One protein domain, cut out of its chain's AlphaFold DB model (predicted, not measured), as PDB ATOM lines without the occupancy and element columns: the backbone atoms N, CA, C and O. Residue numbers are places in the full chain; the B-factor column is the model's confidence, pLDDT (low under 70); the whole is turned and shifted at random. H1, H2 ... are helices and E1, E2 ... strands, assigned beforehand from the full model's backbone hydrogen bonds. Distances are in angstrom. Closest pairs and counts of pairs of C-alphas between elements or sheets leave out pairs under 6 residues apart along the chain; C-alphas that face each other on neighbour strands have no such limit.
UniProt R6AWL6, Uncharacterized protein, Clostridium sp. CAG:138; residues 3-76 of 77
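AT A GLANCE: This is residues 3 to 76 of the 77 residues of an uncharacterized protein of Clostridium sp. CAG:138 (UniProt R6AWL6). A twisted antiparallel sheet is built on two long strands side by side, E1 and E3; E4 and E5 follow one another along the far side of E3, and little E2 pairs with the start of E1. The short helix H1 sits off the sheet towards one end of the long axis, and the tip of a long loop, around Gly 26, makes the other end. The 74 printed residues run E1, E2, H1, E3, E4, E5, mostly strand, with under half of them in named elements. The whole is only just loose, close to compact, with a radius of gyration of the C-alphas of 13.6 A, and elongated, spanning 40 by 22 by 21 A.

HOW THE PARTS SIT: E3, residues 50 to 58, has E1, residues 3 to 10, on one side, antiparallel at 159 degrees, with N 6 and O 54 at 2.9 A. On its other side are E4, residues 65 to 68, a hairpin with E3, with N 57 and O 67 at 2.9 A, and E5, residues 72 to 75, with N 74 and O 51 at 2.8 A. E2, residues 20 to 22, forms a hairpin with E1, with N 3 and O 21 at 2.9 A. E1 bends by 69 degrees at residue 7. H1, residues 37 to 42, is not on the sheet, and each O i to N i+4 pair in it is within hydrogen-bond range. Residues 17 to 18 pair with residues 34 to 35, antiparallel.

IN THESE COORDINATES: E1 begins at C-alpha 3 (29.378, 22.526, 9.975) and is 19.7 A long. E2 is 6.8 A, H1 8.6 A, E3 26.3 A and E4 7.8 A. E5, 10.1 A, ends at C-alpha 75 (15.782, 6.026, 4.600).

THE WHOLE: The C-alphas of Gly 26 and Asp 44 are farthest apart, 42.0 A. The printed part has no cut. The link from E2 to H1 is long. No printed residue is under 70 in pLDDT.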
ATOM      1  N   VAL A   3      29.984  23.848   9.879       98.25
ATOM      2  CA  VAL A   3      29.378  22.526   9.975       98.25
ATOM      3  C   VAL A   3      29.935  21.684   8.837       98.25
ATOM      4  O   VAL A   3      29.907  22.110   7.682       98.25
ATOM      5  N   GLN A   4      30.441  20.507   9.173       98.38
ATOM      6  CA  GLN A   4      30.856  19.472   8.229       98.38
ATOM      7  C   GLN A   4      30.127  18.174   8.568       98.38
ATOM      8  O   GLN A   4      29.573  18.043   9.661       98.38
ATOM      9  N   THR A   5      30.098  17.233   7.642       98.19
ATOM     10  CA  THR A   5      29.647  15.868   7.903       98.19
ATOM     11  C   THR A   5      30.829  15.011   8.355       98.19
ATOM     12  O   THR A   5      31.991  15.376   8.147       98.19
ATOM     13  N   ARG A   6      30.526  13.921   9.055       97.62
ATOM     14  CA  ARG A   6      31.471  12.882   9.471       97.62
ATOM     15  C   ARG A   6      30.797  11.524   9.493       97.62
ATOM     16  O   ARG A   6      29.580  11.442   9.670       97.62
ATOM     17  N   ASP A   7      31.624  10.486   9.418       97.44
ATOM     18  CA  ASP A   7      31.212   9.086   9.491       97.44
ATOM     19  C   ASP A   7      30.119   8.772   8.460       97.44
ATOM     20  O   ASP A   7      29.108   8.139   8.758       97.44
ATOM     21  N   GLU A   8      30.303   9.295   7.247       98.19
ATOM     22  CA  GLU A   8      29.316   9.209   6.185       98.19
ATOM     23  C   GLU A   8      29.297   7.824   5.543       98.19
ATOM     24  O   GLU A   8      30.331   7.268   5.162       98.19
ATOM     25  N   SER A   9      28.096   7.277   5.382       98.31
ATOM     26  CA  SER A   9      27.882   6.035   4.656       98.31
ATOM     27  C   SER A   9      26.621   6.072   3.805       98.31
ATOM     28  O   SER A   9      25.637   6.742   4.134       98.31
ATOM     29  N   VAL A  10      26.661   5.327   2.702       98.44
ATOM     30  CA  VAL A  10      25.522   5.061   1.820       98.44
ATOM     31  C   VAL A  10      25.378   3.548   1.711       98.44
ATOM     32  O   VAL A  10      26.347   2.848   1.429       98.44
ATOM     33  N   ASN A  11      24.185   3.028   1.995       97.62
ATOM     34  CA  ASN A  11      23.883   1.592   2.011       97.62
ATOM     35  C   ASN A  11      24.850   0.766   2.888       97.62
ATOM     36  O   ASN A  11      25.118  -0.401   2.611       97.62
ATOM     37  N   GLY A  12      25.395   1.373   3.950       97.38
ATOM     38  CA  GLY A  12      26.364   0.747   4.857       97.38
ATOM     39  C   GLY A  12      27.824   0.760   4.384       97.38
ATOM     40  O   GLY A  12      28.688   0.275   5.116       97.38
ATOM     41  N   PHE A  13      28.125   1.329   3.214       98.12
ATOM     42  CA  PHE A  13      29.492   1.547   2.734       98.12
ATOM     43  C   PHE A  13      29.949   2.963   3.067       98.12
ATOM     44  O   PHE A  13      29.197   3.915   2.869       98.12
ATOM     45  N   MET A  14      31.179   3.108   3.563       97.94
ATOM     46  CA  MET A  14      31.756   4.424   3.846       97.94
ATOM     47  C   MET A  14      31.972   5.182   2.538       97.94
ATOM     48  O   MET A  14      32.682   4.693   1.659       97.94
ATOM     49  N   VAL A  15      31.369   6.363   2.425       98.06
ATOM     50  CA  VAL A  15      31.446   7.216   1.233       98.06
ATOM     51  C   VAL A  15      31.665   8.644   1.693       98.06
ATOM     52  O   VAL A  15      30.832   9.218   2.393       98.06
ATOM     53  N   GLY A  16      32.784   9.228   1.289       97.31
ATOM     54  CA  GLY A  16      33.141  10.599   1.582       97.31
ATOM     55  C   GLY A  16      32.195  11.600   0.931       97.31
ATOM     56  O   GLY A  16      31.541  11.350  -0.090       97.31
ATOM     57  N   THR A  17      32.148  12.786   1.525       97.69
ATOM     58  CA  THR A  17      31.316  13.882   1.038       97.69
ATOM     59  C   THR A  17      32.107  15.172   0.868       97.69
ATOM     60  O   THR A  17      33.147  15.407   1.485       97.69
ATOM     61  N   TYR A  18      31.573  16.048   0.025       96.88
ATOM     62  CA  TYR A  18      31.993  17.429  -0.120       96.88
ATOM     63  C   TYR A  18      30.942  18.320   0.538       96.88
ATOM     64  O   TYR A  18      29.973  18.739  -0.098       96.88
ATOM     65  N   PHE A  19      31.129  18.593   1.830       98.00
ATOM     66  CA  PHE A  19      30.273  19.493   2.597       98.00
ATOM     67  C   PHE A  19      31.075  20.276   3.641       98.00
ATOM     68  O   PHE A  19      31.756  19.705   4.488       98.00
ATOM     69  N   SER A  20      30.983  21.607   3.594       97.38
ATOM     70  CA  SER A  20      31.557  22.492   4.610       97.38
ATOM     71  C   SER A  20      30.833  23.832   4.595       97.38
ATOM     72  O   SER A  20      31.172  24.726   3.822       97.38
ATOM     73  N   CYS A  21      29.844  23.976   5.472       97.75
ATOM     74  CA  CYS A  21      28.928  25.110   5.474       97.75
ATOM     75  C   CYS A  21      29.218  26.062   6.642       97.75
ATOM     76  O   CYS A  21      29.202  25.656   7.807       97.75
ATOM     77  N   GLU A  22      29.458  27.345   6.357       97.25
ATOM     78  CA  GLU A  22      29.600  28.370   7.395       97.25
ATOM     79  C   GLU A  22      28.249  29.011   7.746       97.25
ATOM     80  O   GLU A  22      27.514  29.510   6.895       97.25
ATOM     81  N   VAL A  23      27.947  29.061   9.044       96.00
ATOM     82  CA  VAL A  23      26.775  29.731   9.612       96.00
ATOM     83  C   VAL A  23      27.220  30.941  10.433       96.00
ATOM     84  O   VAL A  23      27.805  30.808  11.519       96.00
ATOM     85  N   CYS A  24      26.921  32.135   9.918       93.94
ATOM     86  CA  CYS A  24      27.154  33.403  10.610       93.94
ATOM     87  C   CYS A  24      26.172  33.615  11.774       93.94
ATOM     88  O   CYS A  24      25.031  33.148  11.752       93.94
ATOM     89  N   ALA A  25      26.590  34.388  12.779       94.19
ATOM     90  CA  ALA A  25      25.764  34.692  13.945       94.19
ATOM     91  C   ALA A  25      24.423  35.345  13.551       94.19
ATOM     92  O   ALA A  25      24.381  36.309  12.785       94.19
ATOM     93  N   GLY A  26      23.319  34.809  14.084       95.69
ATOM     94  CA  GLY A  26      21.963  35.292  13.802       95.69
ATOM     95  C   GLY A  26      21.482  35.050  12.364       95.69
ATOM     96  O   GLY A  26      20.489  35.651  11.951       95.69
ATOM     97  N   LYS A  27      22.180  34.215  11.584       96.31
ATOM     98  CA  LYS A  27      21.821  33.861  10.204       96.31
ATOM     99  C   LYS A  27      21.455  32.381  10.086       96.31
ATOM    100  O   LYS A  27      21.705  31.584  10.985       96.31
ATOM    101  N   ARG A  28      20.869  32.033   8.939       94.81
ATOM    102  CA  ARG A  28      20.633  30.662   8.475       94.81
ATOM    103  C   ARG A  28      21.421  30.450   7.186       94.81
ATOM    104  O   ARG A  28      21.418  31.346   6.343       94.81
ATOM    105  N   ALA A  29      22.015  29.273   7.028       95.81
ATOM    106  CA  ALA A  29      22.592  28.808   5.773       95.81
ATOM    107  C   ALA A  29      21.782  27.620   5.226       95.81
ATOM    108  O   ALA A  29      21.116  26.917   5.989       95.81
ATOM    109  N   VAL A  30      21.797  27.448   3.908       96.00
ATOM    110  CA  VAL A  30      21.225  26.306   3.184       96.00
ATOM    111  C   VAL A  30      22.273  25.914   2.156       96.00
ATOM    112  O   VAL A  30      22.721  26.780   1.407       96.00
ATOM    113  N   ASP A  31      22.672  24.651   2.159       96.81
ATOM    114  CA  ASP A  31      23.756  24.139   1.325       96.81
ATOM    115  C   ASP A  31      23.522  22.651   1.010       96.81
ATOM    116  O   ASP A  31      22.632  22.027   1.598       96.81
ATOM    117  N   CYS A  32      24.297  22.101   0.080       96.81
ATOM    118  CA  CYS A  32      24.178  20.726  -0.395       96.81
ATOM    119  C   CYS A  32      25.312  19.847   0.146       96.81
ATOM    120  O   CYS A  32      26.480  20.209   0.049       96.81
ATOM    121  N   ILE A  33      24.970  18.654   0.638       97.44
ATOM    122  CA  ILE A  33      25.938  17.575   0.866       97.44
ATOM    123  C   ILE A  33      26.068  16.803  -0.446       97.44
ATOM    124  O   ILE A  33      25.072  16.286  -0.956       97.44
ATOM    125  N   VAL A  34      27.275  16.749  -1.007       97.75
ATOM    126  CA  VAL A  34      27.553  16.016  -2.251       97.75
ATOM    127  C   VAL A  34      28.382  14.783  -1.922       97.75
ATOM    128  O   VAL A  34      29.483  14.917  -1.404       97.75
ATOM    129  N   PHE A  35      27.872  13.594  -2.227       97.44
ATOM    130  CA  PHE A  35      28.605  12.337  -2.057       97.44
ATOM    131  C   PHE A  35      29.605  12.127  -3.200       97.44
ATOM    132  O   PHE A  35      29.359  12.549  -4.333       97.44
ATOM    133  N   SER A  36      30.737  11.492  -2.898       97.88
ATOM    134  CA  SER A  36      31.770  11.161  -3.881       97.88
ATOM    135  C   SER A  36      31.237  10.182  -4.929       97.88
ATOM    136  O   SER A  36      30.999   9.016  -4.629       97.88
ATOM    137  N   SER A  37      31.076  10.633  -6.177       97.44
ATOM    138  CA  SER A  37      30.615   9.762  -7.266       97.44
ATOM    139  C   SER A  37      31.581   8.611  -7.533       97.44
ATOM    140  O   SER A  37      31.141   7.501  -7.783       97.44
ATOM    141  N   THR A  38      32.889   8.860  -7.419       98.06
ATOM    142  CA  THR A  38      33.908   7.818  -7.593       98.06
ATOM    143  C   THR A  38      33.727   6.695  -6.579       98.06
ATOM    144  O   THR A  38      33.768   5.532  -6.951       98.06
ATOM    145  N   GLU A  39      33.493   7.029  -5.309       98.31
ATOM    146  CA  GLU A  39      33.326   6.013  -4.265       98.31
ATOM    147  C   GLU A  39      31.960   5.320  -4.358       98.31
ATOM    148  O   GLU A  39      31.857   4.146  -4.018       98.31
ATOM    149  N   LEU A  40      30.919   5.999  -4.851       98.38
ATOM    150  CA  LEU A  40      29.645   5.344  -5.172       98.38
ATOM    151  C   LEU A  40      29.828   4.299  -6.280       98.38
ATOM    152  O   LEU A  40      29.382   3.164  -6.116       98.38
ATOM    153  N   ASP A  41      30.538   4.658  -7.353       98.12
ATOM    154  CA  ASP A  41      30.836   3.753  -8.467       98.12
ATOM    155  C   ASP A  41      31.721   2.575  -8.012       98.12
ATOM    156  O   ASP A  41      31.463   1.432  -8.378       98.12
ATOM    157  N   GLU A  42      32.739   2.819  -7.178       98.06
ATOM    158  CA  GLU A  42      33.633   1.778  -6.637       98.06
ATOM    159  C   GLU A  42      32.928   0.777  -5.707       98.06
ATOM    160  O   GLU A  42      33.405  -0.349  -5.559       98.06
ATOM    161  N   ASN A  43      31.815   1.174  -5.082       97.81
ATOM    162  CA  ASN A  43      31.001   0.315  -4.217       97.81
ATOM    163  C   ASN A  43      29.746  -0.237  -4.923       97.81
ATOM    164  O   ASN A  43      28.879  -0.799  -4.252       97.81
ATOM    165  N   ASP A  44      29.631  -0.083  -6.250       97.88
ATOM    166  CA  ASP A  44      28.479  -0.522  -7.051       97.88
ATOM    167  C   ASP A  44      27.125   0.046  -6.542       97.88
ATOM    168  O   ASP A  44      26.085  -0.622  -6.569       97.88
ATOM    169  N   ILE A  45      27.118   1.294  -6.051       97.81
ATOM    170  CA  ILE A  45      25.930   1.958  -5.491       97.81
ATOM    171  C   ILE A  45      25.217   2.779  -6.570       97.81
ATOM    172  O   ILE A  45      25.558   3.929  -6.837       97.81
ATOM    173  N   GLU A  46      24.154   2.216  -7.145       96.25
ATOM    174  CA  GLU A  46      23.306   2.919  -8.124       96.25
ATOM    175  C   GLU A  46      22.112   3.650  -7.490       96.25
ATOM    176  O   GLU A  46      21.606   4.629  -8.040       96.25
ATOM    177  N   ASN A  47      21.638   3.171  -6.336       96.00
ATOM    178  CA  ASN A  47      20.475   3.709  -5.634       96.00
ATOM    179  C   ASN A  47      20.789   3.904  -4.156       96.00
ATOM    180  O   ASN A  47      21.478   3.096  -3.537       96.00
ATOM    181  N   PHE A  48      20.242   4.970  -3.588       96.50
ATOM    182  CA  PHE A  48      20.370   5.276  -2.173       96.50
ATOM    183  C   PHE A  48      19.193   4.610  -1.459       96.50
ATOM    184  O   PHE A  48      18.055   4.988  -1.711       96.50
ATOM    185  N   GLU A  49      19.461   3.636  -0.591       97.31
ATOM    186  CA  GLU A  49      18.468   3.005   0.289       97.31
ATOM    187  C   GLU A  49      18.563   3.618   1.688       97.31
ATOM    188  O   GLU A  49      17.572   4.083   2.262       97.31
ATOM    189  N   THR A  50      19.787   3.689   2.215       98.06
ATOM    190  CA  THR A  50      20.093   4.307   3.503       98.06
ATOM    191  C   THR A  50      21.274   5.254   3.384       98.06
ATOM    192  O   THR A  50      22.239   4.997   2.666       98.06
ATOM    193  N   VAL A  51      21.200   6.369   4.103       98.31
ATOM    194  CA  VAL A  51      22.319   7.298   4.272       98.31
ATOM    195  C   VAL A  51      22.472   7.590   5.752       98.31
ATOM    196  O   VAL A  51      21.495   7.958   6.407       98.31
ATOM    197  N   GLU A  52      23.689   7.471   6.267       98.38
ATOM    198  CA  GLU A  52      24.030   7.817   7.645       98.38
ATOM    199  C   GLU A  52      25.200   8.800   7.666       98.38
ATOM    200  O   GLU A  52      26.142   8.660   6.896       98.38
ATOM    201  N   PHE A  53      25.121   9.819   8.519       98.44
ATOM    202  CA  PHE A  53      26.220  10.746   8.803       98.44
ATOM    203  C   PHE A  53      25.986  11.440  10.148       98.44
ATOM    204  O   PHE A  53      24.860  11.523  10.639       98.44
ATOM    205  N   SER A  54      27.029  12.011  10.734       98.31
ATOM    206  CA  SER A  54      26.935  12.962  11.845       98.31
ATOM    207  C   SER A  54      27.375  14.357  11.397       98.31
ATOM    208  O   SER A  54      28.062  14.513  10.390       98.31
ATOM    209  N   PHE A  55      26.960  15.395  12.121       98.31
ATOM    210  CA  PHE A  55      27.461  16.750  11.926       98.31
ATOM    211  C   PHE A  55      28.586  17.047  12.911       98.31
ATOM    212  O   PHE A  55      28.374  17.007  14.123       98.31
ATOM    213  N   HIS A  56      29.735  17.449  12.382       98.31
ATOM    214  CA  HIS A  56      30.823  18.033  13.146       98.31
ATOM    215  C   HIS A  56      30.714  19.556  13.131       98.31
ATOM    216  O   HIS A  56      30.791  20.186  12.071       98.31
ATOM    217  N   ILE A  57      30.548  20.161  14.305       98.31
ATOM    218  CA  ILE A  57      30.368  21.605  14.450       98.31
ATOM    219  C   ILE A  57      31.593  22.178  15.145       98.31
ATOM    220  O   ILE A  57      31.938  21.789  16.261       98.31
ATOM    221  N   PHE A  58      32.232  23.158  14.518       98.31
ATOM    222  CA  PHE A  58      33.439  23.773  15.059       98.31
ATOM    223  C   PHE A  58      33.494  25.281  14.827       98.31
ATOM    224  O   PHE A  58      32.778  25.881  14.011       98.31
ATOM    225  N   LYS A  59      34.356  25.938  15.598       97.62
ATOM    226  CA  LYS A  59      34.661  27.355  15.435       97.62
ATOM    227  C   LYS A  59      35.482  27.555  14.167       97.62
ATOM    228  O   LYS A  59      36.611  27.101  14.066       97.62
ATOM    229  N   THR A  60      34.940  28.323  13.231       95.81
ATOM    230  CA  THR A  60      35.583  28.630  11.945       95.81
ATOM    231  C   THR A  60      36.977  29.255  12.098       95.81
ATOM    232  O   THR A  60      37.849  29.023  11.273       95.81
ATOM    233  N   ALA A  61      37.198  30.040  13.158       95.75
ATOM    234  CA  ALA A  61      38.437  30.794  13.352       95.75
ATOM    235  C   ALA A  61      39.636  29.938  13.792       95.75
ATOM    236  O   ALA A  61      40.772  30.273  13.466       95.75
ATOM    237  N   ASP A  62      39.399  28.882  14.570       96.75
ATOM    238  CA  ASP A  62      40.455  28.125  15.252       96.75
ATOM    239  C   ASP A  62      40.252  26.602  15.210       96.75
ATOM    240  O   ASP A  62      41.062  25.870  15.769       96.75
ATOM    241  N   TRP A  63      39.212  26.124  14.519       95.69
ATOM    242  CA  TRP A  63      38.883  24.707  14.331       95.69
ATOM    243  C   TRP A  63      38.549  23.954  15.621       95.69
ATOM    244  O   TRP A  63      38.406  22.733  15.609       95.69
ATOM    245  N   ASN A  64      38.356  24.671  16.731       97.88
ATOM    246  CA  ASN A  64      37.957  24.055  17.984       97.88
ATOM    247  C   ASN A  64      36.540  23.496  17.865       97.88
ATOM    248  O   ASN A  64      35.595  24.231  17.550       97.88
ATOM    249  N   THR A  65      36.399  22.207  18.164       98.25
ATOM    250  CA  THR A  65      35.109  21.524  18.228       98.25
ATOM    251  C   THR A  65      34.183  22.229  19.211       98.25
ATOM    252  O   THR A  65      34.573  22.588  20.325       98.25
ATOM    253  N   ILE A  66      32.955  22.463  18.762       98.00
ATOM    254  CA  ILE A  66      31.855  22.985  19.566       98.00
ATOM    255  C   ILE A  66      30.981  21.816  20.007       98.00
ATOM    256  O   ILE A  66      30.666  21.724  21.189       98.00
ATOM    257  N   ASP A  67      30.599  20.953  19.061       98.12
ATOM    258  CA  ASP A  67      29.755  19.786  19.307       98.12
ATOM    259  C   ASP A  67      29.846  18.787  18.141       98.12
ATOM    260  O   ASP A  67      30.219  19.158  17.021       98.12
ATOM    261  N   ASP A  68      29.443  17.550  18.407       98.19
ATOM    262  CA  ASP A  68      29.237  16.494  17.418       98.19
ATOM    263  C   ASP A  68      27.808  15.967  17.568       98.19
ATOM    264  O   ASP A  68      27.361  15.616  18.665       98.19
ATOM    265  N   SER A  69      27.055  15.918  16.471       98.06
ATOM    266  CA  SER A  69      25.683  15.426  16.541       98.06
ATOM    267  C   SER A  69      25.641  13.912  16.731       98.06
ATOM    268  O   SER A  69      26.548  13.174  16.354       98.06
ATOM    269  N   LYS A  70      24.501  13.416  17.219       98.19
ATOM    270  CA  LYS A  70      24.154  12.005  17.010       98.19
ATOM    271  C   LYS A  70      24.037  11.712  15.505       98.19
ATOM    272  O   LYS A  70      23.747  12.650  14.751       98.19
ATOM    273  N   PRO A  71      24.195  10.447  15.083       97.38
ATOM    274  CA  PRO A  71      23.974  10.068  13.698       97.38
ATOM    275  C   PRO A  71      22.572  10.448  13.218       97.38
ATOM    276  O   PRO A  71      21.571  10.262  13.922       97.38
ATOM    277  N   VAL A  72      22.520  11.000  12.016       97.94
ATOM    278  CA  VAL A  72      21.319  11.239  11.228       97.94
ATOM    279  C   VAL A  72      21.209  10.086  10.244       97.94
ATOM    280  O   VAL A  72      22.133   9.856   9.473       97.94
ATOM    281  N   VAL A  73      20.076   9.385  10.264       98.12
ATOM    282  CA  VAL A  73      19.793   8.280   9.340       98.12
ATOM    283  C   VAL A  73      18.630   8.676   8.440       98.12
ATOM    284  O   VAL A  73      17.535   8.985   8.920       98.12
ATOM    285  N   LEU A  74      18.869   8.661   7.134       97.69
ATOM    286  CA  LEU A  74      17.864   8.861   6.099       97.69
ATOM    287  C   LEU A  74      17.550   7.510   5.457       97.69
ATOM    288  O   LEU A  74      18.460   6.755   5.127       97.69
ATOM    289  N   ASN A  75      16.261   7.227   5.278       97.56
ATOM    290  CA  ASN A  75      15.782   6.026   4.600       97.56
ATOM    291  C   ASN A  75      14.970   6.456   3.380       97.56
ATOM    292  O   ASN A  75      14.053   7.277   3.503       97.56
ATOM    293  N   PHE A  76      15.310   5.898   2.230       93.44
ATOM    294  CA  PHE A  76      14.687   6.184   0.949       93.44
ATOM    295  C   PHE A  76      13.967   4.901   0.517       93.44
ATOM    296  O   PHE A  76      14.591   3.953   0.058       93.44
TER     297      PHE A  76